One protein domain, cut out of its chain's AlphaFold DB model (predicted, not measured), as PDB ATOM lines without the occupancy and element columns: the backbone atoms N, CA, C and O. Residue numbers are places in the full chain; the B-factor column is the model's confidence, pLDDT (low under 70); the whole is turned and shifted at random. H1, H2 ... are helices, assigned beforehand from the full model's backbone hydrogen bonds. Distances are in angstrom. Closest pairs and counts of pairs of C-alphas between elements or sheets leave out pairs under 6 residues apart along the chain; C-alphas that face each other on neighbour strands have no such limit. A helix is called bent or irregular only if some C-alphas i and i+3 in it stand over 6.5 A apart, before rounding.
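Overview. This is residues 251 to 291 and 300 to 369 of the 369 residues of an uncharacterized protein of Melampsora larici-populina (strain 98AG31 / pathotype 3-4-7) (UniProt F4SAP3). Two long helices, H1 and H2, make a loose, open pair: H2 runs back along the length of H1 with a gap between them and no touching contact, and the two come nearer towards the cut that separates them. At the far end of H2 the chain turns and a much shorter helix, H3, folds back over the last part of H2 in a short hairpin, slanting away from H2 towards the side on which H1 begins without reaching H1. H2 makes the longest axis, and most of H1 stands free, namely residues 251 to 280 and 282 to 287. The printed part has 111 residues with three named helices, H1, H2 and H3 in that order, and no named strand; its class is all helix, with 103 residues in the helices. It is extended, with a radius of gyration of the C-alphas of 22.7 A, and its outline is a rod of 74 by 25 by 22 A.

Along the chain. The printed part begins with H1, residues 251 to 289, 39 residues from Lys 251 to Leu 289. Its first C-alpha is at (-12.240, -63.442, -0.950) and its last at (29.422, -29.357, 17.834), 57.0 A apart. Residues 290 and 291 follow, and then the chain is cut. After the cut comes H2, residues 300 to 347, the longest helix with 48 residues from Glu 300 to Ala 347. C-alpha 300 is at (37.960, -26.719, 3.066), and H2 measures 70.3 A from first to last C-alpha. After residues 348 to 351 comes H3, residues 352 to 367, 16 residues from Leu 352 to Gln 367. It measures 22.9 A and ends with C-alpha 367 at (-12.970, -42.408, 9.299). Residues 368 and 369 follow, and Val 369 is the chain's last residue.

Arrangement. H1 touches no helix. It is apart from H2 and apart from H3. The N-to-C direction of H1 is (0.78, 0.55, 0.30), and that of H2 is (-0.94, -0.30, -0.19). H2 stands free with residues 306 to 311 and 313 to 333. H2 and H3 touch, with 9 pairs of C-alphas within 8 A. The closest C-alphas of the two are those of Tyr 345 and Ala 355, 5.4 A apart. H2 touches H3 with residues 338 to 346 alone, and H3 touches H2 with residues 352 to 359 alone. The lines of H2 and H3 stand at a steep tilt of 45 degrees and run opposite ways, and the two form a helical hairpin. Their centres are 27.6 A apart. Residues 364 to 369, of which 364 to 367 belong to H3, stand free. In H1, H2 and H3 every O i to N i+4 pair of the backbone is within hydrogen-bond range, and no helix is bent or irregular.

Size, cuts and confidence. The two C-alphas farthest apart are those of Glu 300 and Gly 349, at 73.9 A. The first and last printed C-alphas, those of Lys 251 and Val 369, are 21.1 A apart. Residues 292 to 299 are cut out and not printed, and C-alphas 291 and 300 are 15.1 A apart across the cut. The link from H1 to H2 runs across this cut, with 10 residues between them in the chain, 8 of them not printed. The link from H2 to H3, with 4 residues between them, is tight. The mean pLDDT of the printed part is 80.9. It is under 70 in 10 residues: residues 287 to 291, residue 301 and residues 366 to 369.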
ATOM      1  N   LYS A 251     -13.610 -63.463  -0.420       86.00
ATOM      2  CA  LYS A 251     -12.240 -63.442  -0.950       86.00
ATOM      3  C   LYS A 251     -11.731 -62.009  -1.137       86.00
ATOM      4  O   LYS A 251     -10.668 -61.689  -0.627       86.00
ATOM      5  N   MET A 252     -12.517 -61.149  -1.786       72.50
ATOM      6  CA  MET A 252     -12.170 -59.732  -1.981       72.50
ATOM      7  C   MET A 252     -12.000 -58.991  -0.650       72.50
ATOM      8  O   MET A 252     -11.129 -58.139  -0.518       72.50
ATOM      9  N   GLU A 253     -12.813 -59.323   0.350       76.75
ATOM     10  CA  GLU A 253     -12.733 -58.731   1.686       76.75
ATOM     11  C   GLU A 253     -11.489 -59.191   2.458       76.75
ATOM     12  O   GLU A 253     -10.844 -58.386   3.126       76.75
ATOM     13  N   LYS A 254     -11.091 -60.458   2.297       81.06
ATOM     14  CA  LYS A 254      -9.835 -60.982   2.844       81.06
ATOM     15  C   LYS A 254      -8.609 -60.379   2.154       81.06
ATOM     16  O   LYS A 254      -7.637 -60.041   2.824       81.06
ATOM     17  N   ASP A 255      -8.662 -60.207   0.834       80.00
ATOM     18  CA  ASP A 255      -7.596 -59.558   0.062       80.00
ATOM     19  C   ASP A 255      -7.471 -58.072   0.433       80.00
ATOM     20  O   ASP A 255      -6.358 -57.566   0.576       80.00
ATOM     21  N   ARG A 256      -8.600 -57.400   0.698       77.31
ATOM     22  CA  ARG A 256      -8.634 -56.036   1.241       77.31
ATOM     23  C   ARG A 256      -7.971 -55.957   2.620       77.31
ATOM     24  O   ARG A 256      -7.107 -55.111   2.811       77.31
ATOM     25  N   TRP A 257      -8.324 -56.849   3.546       75.88
ATOM     26  CA  TRP A 257      -7.705 -56.904   4.878       75.88
ATOM     27  C   TRP A 257      -6.190 -57.136   4.816       75.88
ATOM     28  O   TRP A 257      -5.432 -56.462   5.506       75.88
ATOM     29  N   ASN A 258      -5.734 -58.033   3.938       79.75
ATOM     30  CA  ASN A 258      -4.305 -58.281   3.734       79.75
ATOM     31  C   ASN A 258      -3.568 -57.068   3.142       79.75
ATOM     32  O   ASN A 258      -2.375 -56.892   3.387       79.75
ATOM     33  N   PHE A 259      -4.243 -56.262   2.320       82.81
ATOM     34  CA  PHE A 259      -3.676 -55.031   1.774       82.81
ATOM     35  C   PHE A 259      -3.558 -53.951   2.856       82.81
ATOM     36  O   PHE A 259      -2.501 -53.345   2.998       82.81
ATOM     37  N   GLU A 260      -4.604 -53.786   3.664       80.00
ATOM     38  CA  GLU A 260      -4.663 -52.849   4.793       80.00
ATOM     39  C   GLU A 260      -3.593 -53.176   5.858       80.00
ATOM     40  O   GLU A 260      -2.870 -52.296   6.320       80.00
ATOM     41  N   GLU A 261      -3.389 -54.457   6.183       85.50
ATOM     42  CA  GLU A 261      -2.337 -54.891   7.117       85.50
ATOM     43  C   GLU A 261      -0.923 -54.602   6.579       85.50
ATOM     44  O   GLU A 261      -0.046 -54.136   7.312       85.50
ATOM     45  N   LYS A 262      -0.692 -54.835   5.280       83.56
ATOM     46  CA  LYS A 262       0.582 -54.489   4.628       83.56
ATOM     47  C   LYS A 262       0.813 -52.981   4.604       83.56
ATOM     48  O   LYS A 262       1.946 -52.556   4.816       83.56
ATOM     49  N   PHE A 263      -0.242 -52.202   4.380       80.75
ATOM     50  CA  PHE A 263      -0.210 -50.744   4.396       80.75
ATOM     51  C   PHE A 263       0.194 -50.208   5.776       80.75
ATOM     52  O   PHE A 263       1.193 -49.501   5.885       80.75
ATOM     53  N   MET A 264      -0.482 -50.649   6.843       81.19
ATOM     54  CA  MET A 264      -0.157 -50.255   8.221       81.19
ATOM     55  C   MET A 264       1.280 -50.621   8.611       81.19
ATOM     56  O   MET A 264       1.969 -49.867   9.302       81.19
ATOM     57  N   LYS A 265       1.765 -51.781   8.160       87.62
ATOM     58  CA  LYS A 265       3.136 -52.220   8.435       87.62
ATOM     59  C   LYS A 265       4.176 -51.371   7.698       87.62
ATOM     60  O   LYS A 265       5.185 -51.013   8.304       87.62
ATOM     61  N   ALA A 266       3.922 -51.036   6.434       83.50
ATOM     62  CA  ALA A 266       4.788 -50.161   5.647       83.50
ATOM     63  C   ALA A 266       4.832 -48.739   6.228       83.50
ATOM     64  O   ALA A 266       5.906 -48.151   6.328       83.50
ATOM     65  N   GLU A 267       3.697 -48.213   6.696       83.25
ATOM     66  CA  GLU A 267       3.634 -46.907   7.358       83.25
ATOM     67  C   GLU A 267       4.454 -46.887   8.660       83.25
ATOM     68  O   GLU A 267       5.239 -45.969   8.908       83.25
ATOM     69  N   GLN A 268       4.334 -47.930   9.486       82.12
ATOM     70  CA  GLN A 268       5.138 -48.054  10.703       82.12
ATOM     71  C   GLN A 268       6.640 -48.169  10.410       82.12
ATOM     72  O   GLN A 268       7.454 -47.674  11.189       82.12
ATOM     73  N   GLU A 269       7.022 -48.834   9.321       87.19
ATOM     74  CA  GLU A 269       8.416 -48.935   8.886       87.19
ATOM     75  C   GLU A 269       8.950 -47.586   8.385       87.19
ATOM     76  O   GLU A 269      10.041 -47.183   8.787       87.19
ATOM     77  N   ALA A 270       8.143 -46.835   7.631       81.00
ATOM     78  CA  ALA A 270       8.476 -45.482   7.192       81.00
ATOM     79  C   ALA A 270       8.701 -44.534   8.381       81.00
ATOM     80  O   ALA A 270       9.736 -43.872   8.445       81.00
ATOM     81  N   ARG A 271       7.807 -44.541   9.383       79.44
ATOM     82  CA  ARG A 271       7.982 -43.741  10.613       79.44
ATOM     83  C   ARG A 271       9.234 -44.141  11.399       79.44
ATOM     84  O   ARG A 271       9.909 -43.289  11.970       79.44
ATOM     85  N   LYS A 272       9.571 -45.435  11.445       85.19
ATOM     86  CA  LYS A 272      10.801 -45.910  12.105       85.19
ATOM     87  C   LYS A 272      12.059 -45.440  11.380       85.19
ATOM     88  O   LYS A 272      13.014 -45.039  12.041       85.19
ATOM     89  N   GLU A 273      12.072 -45.486  10.050       83.56
ATOM     90  CA  GLU A 273      13.198 -44.976   9.266       83.56
ATOM     91  C   GLU A 273      13.309 -43.448   9.367       83.56
ATOM     92  O   GLU A 273      14.419 -42.947   9.509       83.56
ATOM     93  N   GLU A 274      12.198 -42.711   9.432       82.62
ATOM     94  CA  GLU A 274      12.206 -41.266   9.692       82.62
ATOM     95  C   GLU A 274      12.816 -40.923  11.062       82.62
ATOM     96  O   GLU A 274      13.706 -40.083  11.169       82.62
ATOM     97  N   ILE A 275      12.420 -41.625  12.127       83.31
ATOM     98  CA  ILE A 275      13.017 -41.421  13.457       83.31
ATOM     99  C   ILE A 275      14.521 -41.740  13.432       83.31
ATOM    100  O   ILE A 275      15.330 -41.059  14.064       83.31
ATOM    101  N   LYS A 276      14.928 -42.762  12.677       86.88
ATOM    102  CA  LYS A 276      16.331 -43.162  12.534       86.88
ATOM    103  C   LYS A 276      17.150 -42.151  11.729       86.88
ATOM    104  O   LYS A 276      18.321 -41.945  12.050       86.88
ATOM    105  N   THR A 277      16.579 -41.509  10.709       78.12
ATOM    106  CA  THR A 277      17.256 -40.428   9.976       78.12
ATOM    107  C   THR A 277      17.356 -39.167  10.824       78.12
ATOM    108  O   THR A 277      18.439 -38.588  10.891       78.12
ATOM    109  N   GLN A 278      16.302 -38.812  11.563       80.25
ATOM    110  CA  GLN A 278      16.340 -37.718  12.539       80.25
ATOM    111  C   GLN A 278      17.412 -37.961  13.615       80.25
ATOM    112  O   GLN A 278      18.192 -37.060  13.919       80.25
ATOM    113  N   ALA A 279      17.532 -39.191  14.128       79.38
ATOM    114  CA  ALA A 279      18.574 -39.558  15.089       79.38
ATOM    115  C   ALA A 279      19.993 -39.445  14.501       79.38
ATOM    116  O   ALA A 279      20.882 -38.898  15.151       79.38
ATOM    117  N   LYS A 280      20.215 -39.896  13.257       80.25
ATOM    118  CA  LYS A 280      21.508 -39.733  12.561       80.25
ATOM    119  C   LYS A 280      21.858 -38.266  12.322       80.25
ATOM    120  O   LYS A 280      23.029 -37.903  12.410       80.25
ATOM    121  N   LEU A 281      20.865 -37.431  12.018       75.88
ATOM    122  CA  LEU A 281      21.057 -35.998  11.814       75.88
ATOM    123  C   LEU A 281      21.403 -35.307  13.138       75.88
ATOM    124  O   LEU A 281      22.372 -34.557  13.195       75.88
ATOM    125  N   ALA A 282      20.706 -35.646  14.223       73.62
ATOM    126  CA  ALA A 282      21.039 -35.182  15.568       73.62
ATOM    127  C   ALA A 282      22.446 -35.627  16.012       73.62
ATOM    128  O   ALA A 282      23.182 -34.842  16.614       73.62
ATOM    129  N   GLU A 283      22.860 -36.852  15.675       74.12
ATOM    130  CA  GLU A 283      24.211 -37.357  15.943       74.12
ATOM    131  C   GLU A 283      25.273 -36.631  15.098       74.12
ATOM    132  O   GLU A 283      26.318 -36.248  15.621       74.12
ATOM    133  N   ALA A 284      25.007 -36.380  13.812       71.00
ATOM    134  CA  ALA A 284      25.900 -35.620  12.940       71.00
ATOM    135  C   ALA A 284      26.063 -34.165  13.409       71.00
ATOM    136  O   ALA A 284      27.186 -33.667  13.467       71.00
ATOM    137  N   VAL A 285      24.967 -33.511  13.806       73.94
ATOM    138  CA  VAL A 285      24.984 -32.169  14.409       73.94
ATOM    139  C   VAL A 285      25.757 -32.184  15.729       73.94
ATOM    140  O   VAL A 285      26.598 -31.317  15.953       73.94
ATOM    141  N   SER A 286      25.562 -33.204  16.570       72.56
ATOM    142  CA  SER A 286      26.309 -33.349  17.829       72.56
ATOM    143  C   SER A 286      27.812 -33.542  17.598       72.56
ATOM    144  O   SER A 286      28.610 -32.924  18.297       72.56
ATOM    145  N   ARG A 287      28.220 -34.323  16.584       65.31
ATOM    146  CA  ARG A 287      29.638 -34.473  16.193       65.31
ATOM    147  C   ARG A 287      30.235 -33.185  15.623       65.31
ATOM    148  O   ARG A 287      31.402 -32.894  15.873       65.31
ATOM    149  N   HIS A 288      29.445 -32.396  14.892       62.00
ATOM    150  CA  HIS A 288      29.857 -31.071  14.420       62.00
ATOM    151  C   HIS A 288      30.079 -30.088  15.575       62.00
ATOM    152  O   HIS A 288      31.012 -29.290  15.522       62.00
ATOM    153  N   LEU A 289      29.265 -30.172  16.629       62.03
ATOM    154  CA  LEU A 289      29.422 -29.357  17.834       62.03
ATOM    155  C   LEU A 289      30.553 -29.856  18.748       62.03
ATOM    156  O   LEU A 289      31.113 -29.060  19.497       62.03
ATOM    157  N   SER A 290      30.922 -31.140  18.678       59.66
ATOM    158  CA  SER A 290      31.965 -31.733  19.526       59.66
ATOM    159  C   SER A 290      33.392 -31.630  18.968       59.66
ATOM    160  O   SER A 290      34.299 -32.205  19.560       59.66
ATOM    161  N   GLY A 291      33.612 -30.919  17.853       56.28
ATOM    162  CA  GLY A 291      34.951 -30.479  17.430       56.28
ATOM    163  C   GLY A 291      35.988 -31.589  17.203       56.28
ATOM    164  O   GLY A 291      37.151 -31.408  17.546       56.28
ATOM    165  N   GLU A 300      38.392 -25.440   3.652       71.62
ATOM    166  CA  GLU A 300      37.960 -26.719   3.066       71.62
ATOM    167  C   GLU A 300      36.907 -27.421   3.937       71.62
ATOM    168  O   GLU A 300      35.992 -28.069   3.424       71.62
ATOM    169  N   ARG A 301      36.991 -27.260   5.267       69.44
ATOM    170  CA  ARG A 301      35.975 -27.767   6.203       69.44
ATOM    171  C   ARG A 301      34.638 -27.039   6.023       69.44
ATOM    172  O   ARG A 301      33.595 -27.693   6.011       69.44
ATOM    173  N   ALA A 302      34.670 -25.718   5.847       74.19
ATOM    174  CA  ALA A 302      33.476 -24.918   5.588       74.19
ATOM    175  C   ALA A 302      32.832 -25.282   4.239       74.19
ATOM    176  O   ALA A 302      31.635 -25.559   4.194       74.19
ATOM    177  N   GLU A 303      33.623 -25.399   3.171       77.31
ATOM    178  CA  GLU A 303      33.131 -25.771   1.837       77.31
ATOM    179  C   GLU A 303      32.519 -27.181   1.824       77.31
ATOM    180  O   GLU A 303      31.402 -27.370   1.343       77.31
ATOM    181  N   ARG A 304      33.175 -28.172   2.446       73.25
ATOM    182  CA  ARG A 304      32.599 -29.522   2.587       73.25
ATOM    183  C   ARG A 304      31.316 -29.531   3.416       73.25
ATOM    184  O   ARG A 304      30.404 -30.294   3.105       73.25
ATOM    185  N   SER A 305      31.234 -28.702   4.458       74.06
ATOM    186  CA  SER A 305      30.012 -28.580   5.262       74.06
ATOM    187  C   SER A 305      28.863 -27.948   4.474       74.06
ATOM    188  O   SER A 305      27.732 -28.413   4.574       74.06
ATOM    189  N   GLN A 306      29.161 -26.960   3.628       81.06
ATOM    190  CA  GLN A 306      28.174 -26.304   2.779       81.06
ATOM    191  C   GLN A 306      27.641 -27.252   1.699       81.06
ATOM    192  O   GLN A 306      26.430 -27.370   1.545       81.06
ATOM    193  N   ILE A 307      28.525 -28.005   1.037       76.50
ATOM    194  CA  ILE A 307      28.138 -29.020   0.044       76.50
ATOM    195  C   ILE A 307      27.243 -30.091   0.679       76.50
ATOM    196  O   ILE A 307      26.249 -30.509   0.089       76.50
ATOM    197  N   LYS A 308      27.561 -30.523   1.904       81.94
ATOM    198  CA  LYS A 308      26.750 -31.515   2.618       81.94
ATOM    199  C   LYS A 308      25.370 -30.970   3.001       81.94
ATOM    200  O   LYS A 308      24.383 -31.676   2.839       81.94
ATOM    201  N   LEU A 309      25.289 -29.716   3.452       82.06
ATOM    202  CA  LEU A 309      24.011 -29.057   3.734       82.06
ATOM    203  C   LEU A 309      23.157 -28.886   2.472       82.06
ATOM    204  O   LEU A 309      21.944 -29.073   2.528       82.06
ATOM    205  N   GLU A 310      23.770 -28.564   1.333       82.62
ATOM    206  CA  GLU A 310      23.073 -28.511   0.044       82.62
ATOM    207  C   GLU A 310      22.578 -29.895  -0.389       82.62
ATOM    208  O   GLU A 310      21.435 -30.022  -0.821       82.62
ATOM    209  N   GLN A 311      23.384 -30.944  -0.202       84.12
ATOM    210  CA  GLN A 311      22.974 -32.319  -0.483       84.12
ATOM    211  C   GLN A 311      21.779 -32.750   0.382       84.12
ATOM    212  O   GLN A 311      20.806 -33.291  -0.143       84.12
ATOM    213  N   ASP A 312      21.824 -32.473   1.687       86.31
ATOM    214  CA  ASP A 312      20.735 -32.793   2.615       86.31
ATOM    215  C   ASP A 312      19.466 -31.987   2.285       86.31
ATOM    216  O   ASP A 312      18.356 -32.522   2.337       86.31
ATOM    217  N   ARG A 313      19.616 -30.722   1.867       87.50
ATOM    218  CA  ARG A 313      18.503 -29.881   1.405       87.50
ATOM    219  C   ARG A 313      17.834 -30.455   0.156       87.50
ATOM    220  O   ARG A 313      16.611 -30.564   0.133       87.50
ATOM    221  N   VAL A 314      18.613 -30.844  -0.854       86.94
ATOM    222  CA  VAL A 314      18.088 -31.452  -2.090       86.94
ATOM    223  C   VAL A 314      17.395 -32.783  -1.792       86.94
ATOM    224  O   VAL A 314      16.327 -33.066  -2.334       86.94
ATOM    225  N   GLN A 315      17.959 -33.593  -0.891       86.81
ATOM    226  CA  GLN A 315      17.345 -34.854  -0.480       86.81
ATOM    227  C   GLN A 315      15.993 -34.628   0.216       86.81
ATOM    228  O   GLN A 315      15.053 -35.388  -0.016       86.81
ATOM    229  N   LEU A 316      15.882 -33.584   1.040       87.12
ATOM    230  CA  LEU A 316      14.642 -33.212   1.721       87.12
ATOM    231  C   LEU A 316      13.583 -32.672   0.748       87.12
ATOM    232  O   LEU A 316      12.407 -33.004   0.863       87.12
ATOM    233  N   GLU A 317      13.987 -31.886  -0.245       88.19
ATOM    234  CA  GLU A 317      13.082 -31.395  -1.289       88.19
ATOM    235  C   GLU A 317      12.534 -32.548  -2.153       88.19
ATOM    236  O   GLU A 317      11.349 -32.575  -2.505       88.19
ATOM    237  N   LEU A 318      13.364 -33.563  -2.421       89.50
ATOM    238  CA  LEU A 318      12.948 -34.784  -3.108       89.50
ATOM    239  C   LEU A 318      11.917 -35.580  -2.295       89.50
ATOM    240  O   LEU A 318      10.912 -36.018  -2.858       89.50
ATOM    241  N   THR A 319      12.135 -35.771  -0.991       87.31
ATOM    242  CA  THR A 319      11.184 -36.511  -0.143       87.31
ATOM    243  C   THR A 319       9.875 -35.749   0.039       87.31
ATOM    244  O   THR A 319       8.810 -36.361  -0.033       87.31
ATOM    245  N   GLN A 320       9.919 -34.421   0.179       87.75
ATOM    246  CA  GLN A 320       8.716 -33.582   0.191       87.75
ATOM    247  C   GLN A 320       7.931 -33.694  -1.119       87.75
ATOM    248  O   GLN A 320       6.715 -33.874  -1.092       87.75
ATOM    249  N   SER A 321       8.619 -33.669  -2.261       86.88
ATOM    250  CA  SER A 321       7.988 -33.842  -3.575       86.88
ATOM    251  C   SER A 321       7.348 -35.225  -3.737       86.88
ATOM    252  O   SER A 321       6.270 -35.349  -4.317       86.88
ATOM    253  N   GLN A 322       7.986 -36.281  -3.221       87.62
ATOM    254  CA  GLN A 322       7.420 -37.635  -3.223       87.62
ATOM    255  C   GLN A 322       6.179 -37.739  -2.331       87.62
ATOM    256  O   GLN A 322       5.192 -38.354  -2.735       87.62
ATOM    257  N   LEU A 323       6.203 -37.109  -1.154       87.94
ATOM    258  CA  LEU A 323       5.053 -37.057  -0.257       87.94
ATOM    259  C   LEU A 323       3.884 -36.298  -0.893       87.94
ATOM    260  O   LEU A 323       2.759 -36.785  -0.850       87.94
ATOM    261  N   ALA A 324       4.149 -35.156  -1.535       86.19
ATOM    262  CA  ALA A 324       3.131 -34.379  -2.238       86.19
ATOM    263  C   ALA A 324       2.427 -35.213  -3.321       86.19
ATOM    264  O   ALA A 324       1.201 -35.291  -3.322       86.19
ATOM    265  N   ARG A 325       3.189 -35.935  -4.158       84.81
ATOM    266  CA  ARG A 325       2.616 -36.859  -5.156       84.81
ATOM    267  C   ARG A 325       1.787 -37.967  -4.513       84.81
ATOM    268  O   ARG A 325       0.684 -38.242  -4.960       84.81
ATOM    269  N   SER A 326       2.281 -38.571  -3.432       86.56
ATOM    270  CA  SER A 326       1.524 -39.607  -2.720       86.56
ATOM    271  C   SER A 326       0.210 -39.072  -2.135       86.56
ATOM    272  O   SER A 326      -0.770 -39.813  -2.066       86.56
ATOM    273  N   CYS A 327       0.177 -37.813  -1.695       85.12
ATOM    274  CA  CYS A 327      -1.047 -37.159  -1.236       85.12
ATOM    275  C   CYS A 327      -2.019 -36.899  -2.397       85.12
ATOM    276  O   CYS A 327      -3.214 -37.150  -2.252       85.12
ATOM    277  N   GLU A 328      -1.526 -36.445  -3.551       84.25
ATOM    278  CA  GLU A 328      -2.332 -36.259  -4.767       84.25
ATOM    279  C   GLU A 328      -2.934 -37.583  -5.263       84.25
ATOM    280  O   GLU A 328      -4.129 -37.644  -5.577       84.25
ATOM    281  N   ASP A 329      -2.153 -38.667  -5.245       84.38
ATOM    282  CA  ASP A 329      -2.616 -40.017  -5.580       84.38
ATOM    283  C   ASP A 329      -3.731 -40.475  -4.625       84.38
ATOM    284  O   ASP A 329      -4.723 -41.069  -5.052       84.38
ATOM    285  N   LEU A 330      -3.617 -40.158  -3.329       80.88
ATOM    286  CA  LEU A 330      -4.639 -40.478  -2.327       80.88
ATOM    287  C   LEU A 330      -5.937 -39.695  -2.562       80.88
ATOM    288  O   LEU A 330      -7.027 -40.268  -2.476       80.88
ATOM    289  N   ILE A 331      -5.831 -38.399  -2.860       83.38
ATOM    290  CA  ILE A 331      -6.985 -37.550  -3.184       83.38
ATOM    291  C   ILE A 331      -7.688 -38.093  -4.430       83.38
ATOM    292  O   ILE A 331      -8.908 -38.280  -4.422       83.38
ATOM    293  N   THR A 332      -6.915 -38.428  -5.464       87.25
ATOM    294  CA  THR A 332      -7.423 -39.010  -6.708       87.25
ATOM    295  C   THR A 332      -8.139 -40.328  -6.432       87.25
ATOM    296  O   THR A 332      -9.327 -40.448  -6.733       87.25
ATOM    297  N   ALA A 333      -7.495 -41.269  -5.737       84.75
ATOM    298  CA  ALA A 333      -8.091 -42.558  -5.391       84.75
ATOM    299  C   ALA A 333      -9.370 -42.413  -4.544       84.75
ATOM    300  O   ALA A 333     -10.339 -43.160  -4.729       84.75
ATOM    301  N   ARG A 334      -9.416 -41.435  -3.628       85.75
ATOM    302  CA  ARG A 334     -10.622 -41.132  -2.843       85.75
ATOM    303  C   ARG A 334     -11.748 -40.615  -3.735       85.75
ATOM    304  O   ARG A 334     -12.877 -41.082  -3.601       85.75
ATOM    305  N   SER A 335     -11.450 -39.700  -4.656       82.38
ATOM    306  CA  SER A 335     -12.440 -39.147  -5.589       82.38
ATOM    307  C   SER A 335     -12.991 -40.210  -6.551       82.38
ATOM    308  O   SER A 335     -14.205 -40.308  -6.738       82.38
ATOM    309  N   GLU A 336     -12.134 -41.092  -7.071       87.12
ATOM    310  CA  GLU A 336     -12.533 -42.216  -7.920       87.12
ATOM    311  C   GLU A 336     -13.432 -43.192  -7.161       87.12
ATOM    312  O   GLU A 336     -14.467 -43.632  -7.670       87.12
ATOM    313  N   ARG A 337     -13.084 -43.498  -5.906       85.06
ATOM    314  CA  ARG A 337     -13.918 -44.315  -5.023       85.06
ATOM    315  C   ARG A 337     -15.282 -43.668  -4.792       85.06
ATOM    316  O   ARG A 337     -16.292 -44.370  -4.866       85.06
ATOM    317  N   HIS A 338     -15.316 -42.366  -4.516       86.88
ATOM    318  CA  HIS A 338     -16.547 -41.610  -4.303       86.88
ATOM    319  C   HIS A 338     -17.466 -41.698  -5.534       86.88
ATOM    320  O   HIS A 338     -18.621 -42.116  -5.424       86.88
ATOM    321  N   LEU A 339     -16.925 -41.433  -6.728       85.44
ATOM    322  CA  LEU A 339     -17.644 -41.549  -8.000       85.44
ATOM    323  C   LEU A 339     -18.119 -42.981  -8.281       85.44
ATOM    324  O   LEU A 339     -19.262 -43.188  -8.692       85.44
ATOM    325  N   ALA A 340     -17.284 -43.986  -8.012       87.31
ATOM    326  CA  ALA A 340     -17.650 -45.386  -8.193       87.31
ATOM    327  C   ALA A 340     -18.789 -45.817  -7.255       87.31
ATOM    328  O   ALA A 340     -19.639 -46.622  -7.645       87.31
ATOM    329  N   MET A 341     -18.831 -45.301  -6.021       84.38
ATOM    330  CA  MET A 341     -19.947 -45.557  -5.108       84.38
ATOM    331  C   MET A 341     -21.221 -44.849  -5.571       84.38
ATOM    332  O   MET A 341     -22.261 -45.502  -5.644       84.38
ATOM    333  N   LEU A 342     -21.144 -43.579  -5.983       84.56
ATOM    334  CA  LEU A 342     -22.285 -42.863  -6.569       84.56
ATOM    335  C   LEU A 342     -22.860 -43.606  -7.783       84.56
ATOM    336  O   LEU A 342     -24.073 -43.787  -7.878       84.56
ATOM    337  N   GLY A 343     -22.000 -44.110  -8.674       85.31
ATOM    338  CA  GLY A 343     -22.413 -44.927  -9.817       85.31
ATOM    339  C   GLY A 343     -23.148 -46.208  -9.406       85.31
ATOM    340  O   GLY A 343     -24.167 -46.553 -10.005       85.31
ATOM    341  N   LYS A 344     -22.689 -46.887  -8.344       88.12
ATOM    342  CA  LYS A 344     -23.363 -48.078  -7.793       88.12
ATOM    343  C   LYS A 344     -24.733 -47.752  -7.203       88.12
ATOM    344  O   LYS A 344     -25.680 -48.477  -7.487       88.12
ATOM    345  N   TYR A 345     -24.856 -46.687  -6.412       85.62
ATOM    346  CA  TYR A 345     -26.141 -46.293  -5.823       85.62
ATOM    347  C   TYR A 345     -27.136 -45.836  -6.890       85.62
ATOM    348  O   TYR A 345     -28.291 -46.254  -6.870       85.62
ATOM    349  N   ARG A 346     -26.676 -45.100  -7.907       83.88
ATOM    350  CA  ARG A 346     -27.512 -44.752  -9.062       83.88
ATOM    351  C   ARG A 346     -28.009 -45.994  -9.810       83.88
ATOM    352  O   ARG A 346     -29.183 -46.068 -10.154       83.88
ATOM    353  N   ALA A 347     -27.152 -47.000 -10.010       85.31
ATOM    354  CA  ALA A 347     -27.540 -48.272 -10.632       85.31
ATOM    355  C   ALA A 347     -28.523 -49.101  -9.778       85.31
ATOM    356  O   ALA A 347     -29.254 -49.929 -10.314       85.31
ATOM    357  N   LEU A 348     -28.555 -48.874  -8.462       88.00
ATOM    358  CA  LEU A 348     -29.515 -49.474  -7.531       88.00
ATOM    359  C   LEU A 348     -30.847 -48.704  -7.456       88.00
ATOM    360  O   LEU A 348     -31.732 -49.113  -6.708       88.00
ATOM    361  N   GLY A 349     -31.005 -47.628  -8.234       87.81
ATOM    362  CA  GLY A 349     -32.243 -46.851  -8.321       87.81
ATOM    363  C   GLY A 349     -32.378 -45.738  -7.281       87.81
ATOM    364  O   GLY A 349     -33.458 -45.166  -7.166       87.81
ATOM    365  N   PHE A 350     -31.313 -45.415  -6.541       84.62
ATOM    366  CA  PHE A 350     -31.315 -44.265  -5.637       84.62
ATOM    367  C   PHE A 350     -31.330 -42.949  -6.424       84.62
ATOM    368  O   PHE A 350     -30.678 -42.825  -7.469       84.62
ATOM    369  N   SER A 351     -32.038 -41.951  -5.886       88.62
ATOM    370  CA  SER A 351     -31.921 -40.565  -6.350       88.62
ATOM    371  C   SER A 351     -30.501 -40.029  -6.125       88.62
ATOM    372  O   SER A 351     -29.723 -40.569  -5.333       88.62
ATOM    373  N   LEU A 352     -30.134 -38.963  -6.840       80.69
ATOM    374  CA  LEU A 352     -28.793 -38.382  -6.740       80.69
ATOM    375  C   LEU A 352     -28.512 -37.861  -5.318       80.69
ATOM    376  O   LEU A 352     -27.405 -38.043  -4.813       80.69
ATOM    377  N   GLU A 353     -29.501 -37.242  -4.668       85.25
ATOM    378  CA  GLU A 353     -29.382 -36.755  -3.292       85.25
ATOM    379  C   GLU A 353     -29.229 -37.897  -2.276       85.25
ATOM    380  O   GLU A 353     -28.378 -37.819  -1.388       85.25
ATOM    381  N   GLU A 354     -29.993 -38.983  -2.419       83.94
ATOM    382  CA  GLU A 354     -29.888 -40.151  -1.533       83.94
ATOM    383  C   GLU A 354     -28.559 -40.890  -1.720       83.94
ATOM    384  O   GLU A 354     -27.924 -41.273  -0.739       83.94
ATOM    385  N   ALA A 355     -28.092 -41.032  -2.966       82.12
ATOM    386  CA  ALA A 355     -26.797 -41.630  -3.271       82.12
ATOM    387  C   ALA A 355     -25.641 -40.831  -2.651       82.12
ATOM    388  O   ALA A 355     -24.727 -41.424  -2.082       82.12
ATOM    389  N   LYS A 356     -25.683 -39.492  -2.718       86.50
ATOM    390  CA  LYS A 356     -24.682 -38.624  -2.076       86.50
ATOM    391  C   LYS A 356     -24.670 -38.795  -0.561       86.50
ATOM    392  O   LYS A 356     -23.599 -38.967   0.018       86.50
ATOM    393  N   LYS A 357     -25.848 -38.811   0.064       89.88
ATOM    394  CA  LYS A 357     -25.988 -38.979   1.515       89.88
ATOM    395  C   LYS A 357     -25.448 -40.331   1.995       89.88
ATOM    396  O   LYS A 357     -24.719 -40.382   2.980       89.88
ATOM    397  N   GLU A 358     -25.757 -41.407   1.277       85.94
ATOM    398  CA  GLU A 358     -25.302 -42.757   1.625       85.94
ATOM    399  C   GLU A 358     -23.786 -42.925   1.421       85.94
ATOM    400  O   GLU A 358     -23.111 -43.586   2.211       85.94
ATOM    401  N   VAL A 359     -23.219 -42.284   0.391       85.38
ATOM    402  CA  VAL A 359     -21.767 -42.243   0.171       85.38
ATOM    403  C   VAL A 359     -21.051 -41.472   1.279       85.38
ATOM    404  O   VAL A 359     -20.031 -41.943   1.781       85.38
ATOM    405  N   GLU A 360     -21.587 -40.327   1.698       87.12
ATOM    406  CA  GLU A 360     -21.027 -39.533   2.795       87.12
ATOM    407  C   GLU A 360     -21.086 -40.294   4.131       87.12
ATOM    408  O   GLU A 360     -20.129 -40.289   4.908       87.12
ATOM    409  N   GLU A 361     -22.181 -41.015   4.390       86.75
ATOM    410  CA  GLU A 361     -22.310 -41.863   5.576       86.75
ATOM    411  C   GLU A 361     -21.347 -43.060   5.529       86.75
ATOM    412  O   GLU A 361     -20.720 -43.397   6.538       86.75
ATOM    413  N   ALA A 362     -21.167 -43.673   4.355       81.44
ATOM    414  CA  ALA A 362     -20.169 -44.714   4.159       81.44
ATOM    415  C   ALA A 362     -18.754 -44.182   4.434       81.44
ATOM    416  O   ALA A 362     -18.006 -44.842   5.151       81.44
ATOM    417  N   GLU A 363     -18.394 -42.991   3.943       80.44
ATOM    418  CA  GLU A 363     -17.095 -42.360   4.213       80.44
ATOM    419  C   GLU A 363     -16.873 -42.057   5.701       80.44
ATOM    420  O   GLU A 363     -15.807 -42.383   6.228       80.44
ATOM    421  N   LYS A 364     -17.888 -41.549   6.412       83.25
ATOM    422  CA  LYS A 364     -17.820 -41.330   7.871       83.25
ATOM    423  C   LYS A 364     -17.586 -42.626   8.648       83.25
ATOM    424  O   LYS A 364     -16.878 -42.627   9.653       83.25
ATOM    425  N   ARG A 365     -18.126 -43.756   8.177       79.25
ATOM    426  CA  ARG A 365     -17.868 -45.077   8.779       79.25
ATOM    427  C   ARG A 365     -16.429 -45.558   8.568       79.25
ATOM    428  O   ARG A 365     -15.951 -46.325   9.393       79.25
ATOM    429  N   PHE A 366     -15.742 -45.115   7.512       69.81
ATOM    430  CA  PHE A 366     -14.323 -45.429   7.292       69.81
ATOM    431  C   PHE A 366     -13.369 -44.524   8.082       69.81
ATOM    432  O   PHE A 366     -12.249 -44.945   8.327       69.81
ATOM    433  N   GLN A 367     -13.789 -43.320   8.481       68.31
ATOM    434  CA  GLN A 367     -12.970 -42.408   9.299       68.31
ATOM    435  C   GLN A 367     -13.005 -42.722  10.806       68.31
ATOM    436  O   GLN A 367     -12.153 -42.239  11.542       68.31
ATOM    437  N   ASN A 368     -13.980 -43.514  11.266       57.62
ATOM    438  CA  ASN A 368     -14.178 -43.871  12.679       57.62
ATOM    439  C   ASN A 368     -13.611 -45.254  13.070       57.62
ATOM    440  O   ASN A 368     -13.953 -45.774  14.134       57.62
ATOM    441  N   VAL A 369     -12.789 -45.861  12.212       45.84
ATOM    442  CA  VAL A 369     -12.030 -47.101  12.464       45.84
ATOM    443  C   VAL A 369     -10.555 -46.747  12.440       45.84
ATOM    444  O   VAL A 369      -9.831 -47.256  13.323       45.84
TER     445      VAL A 369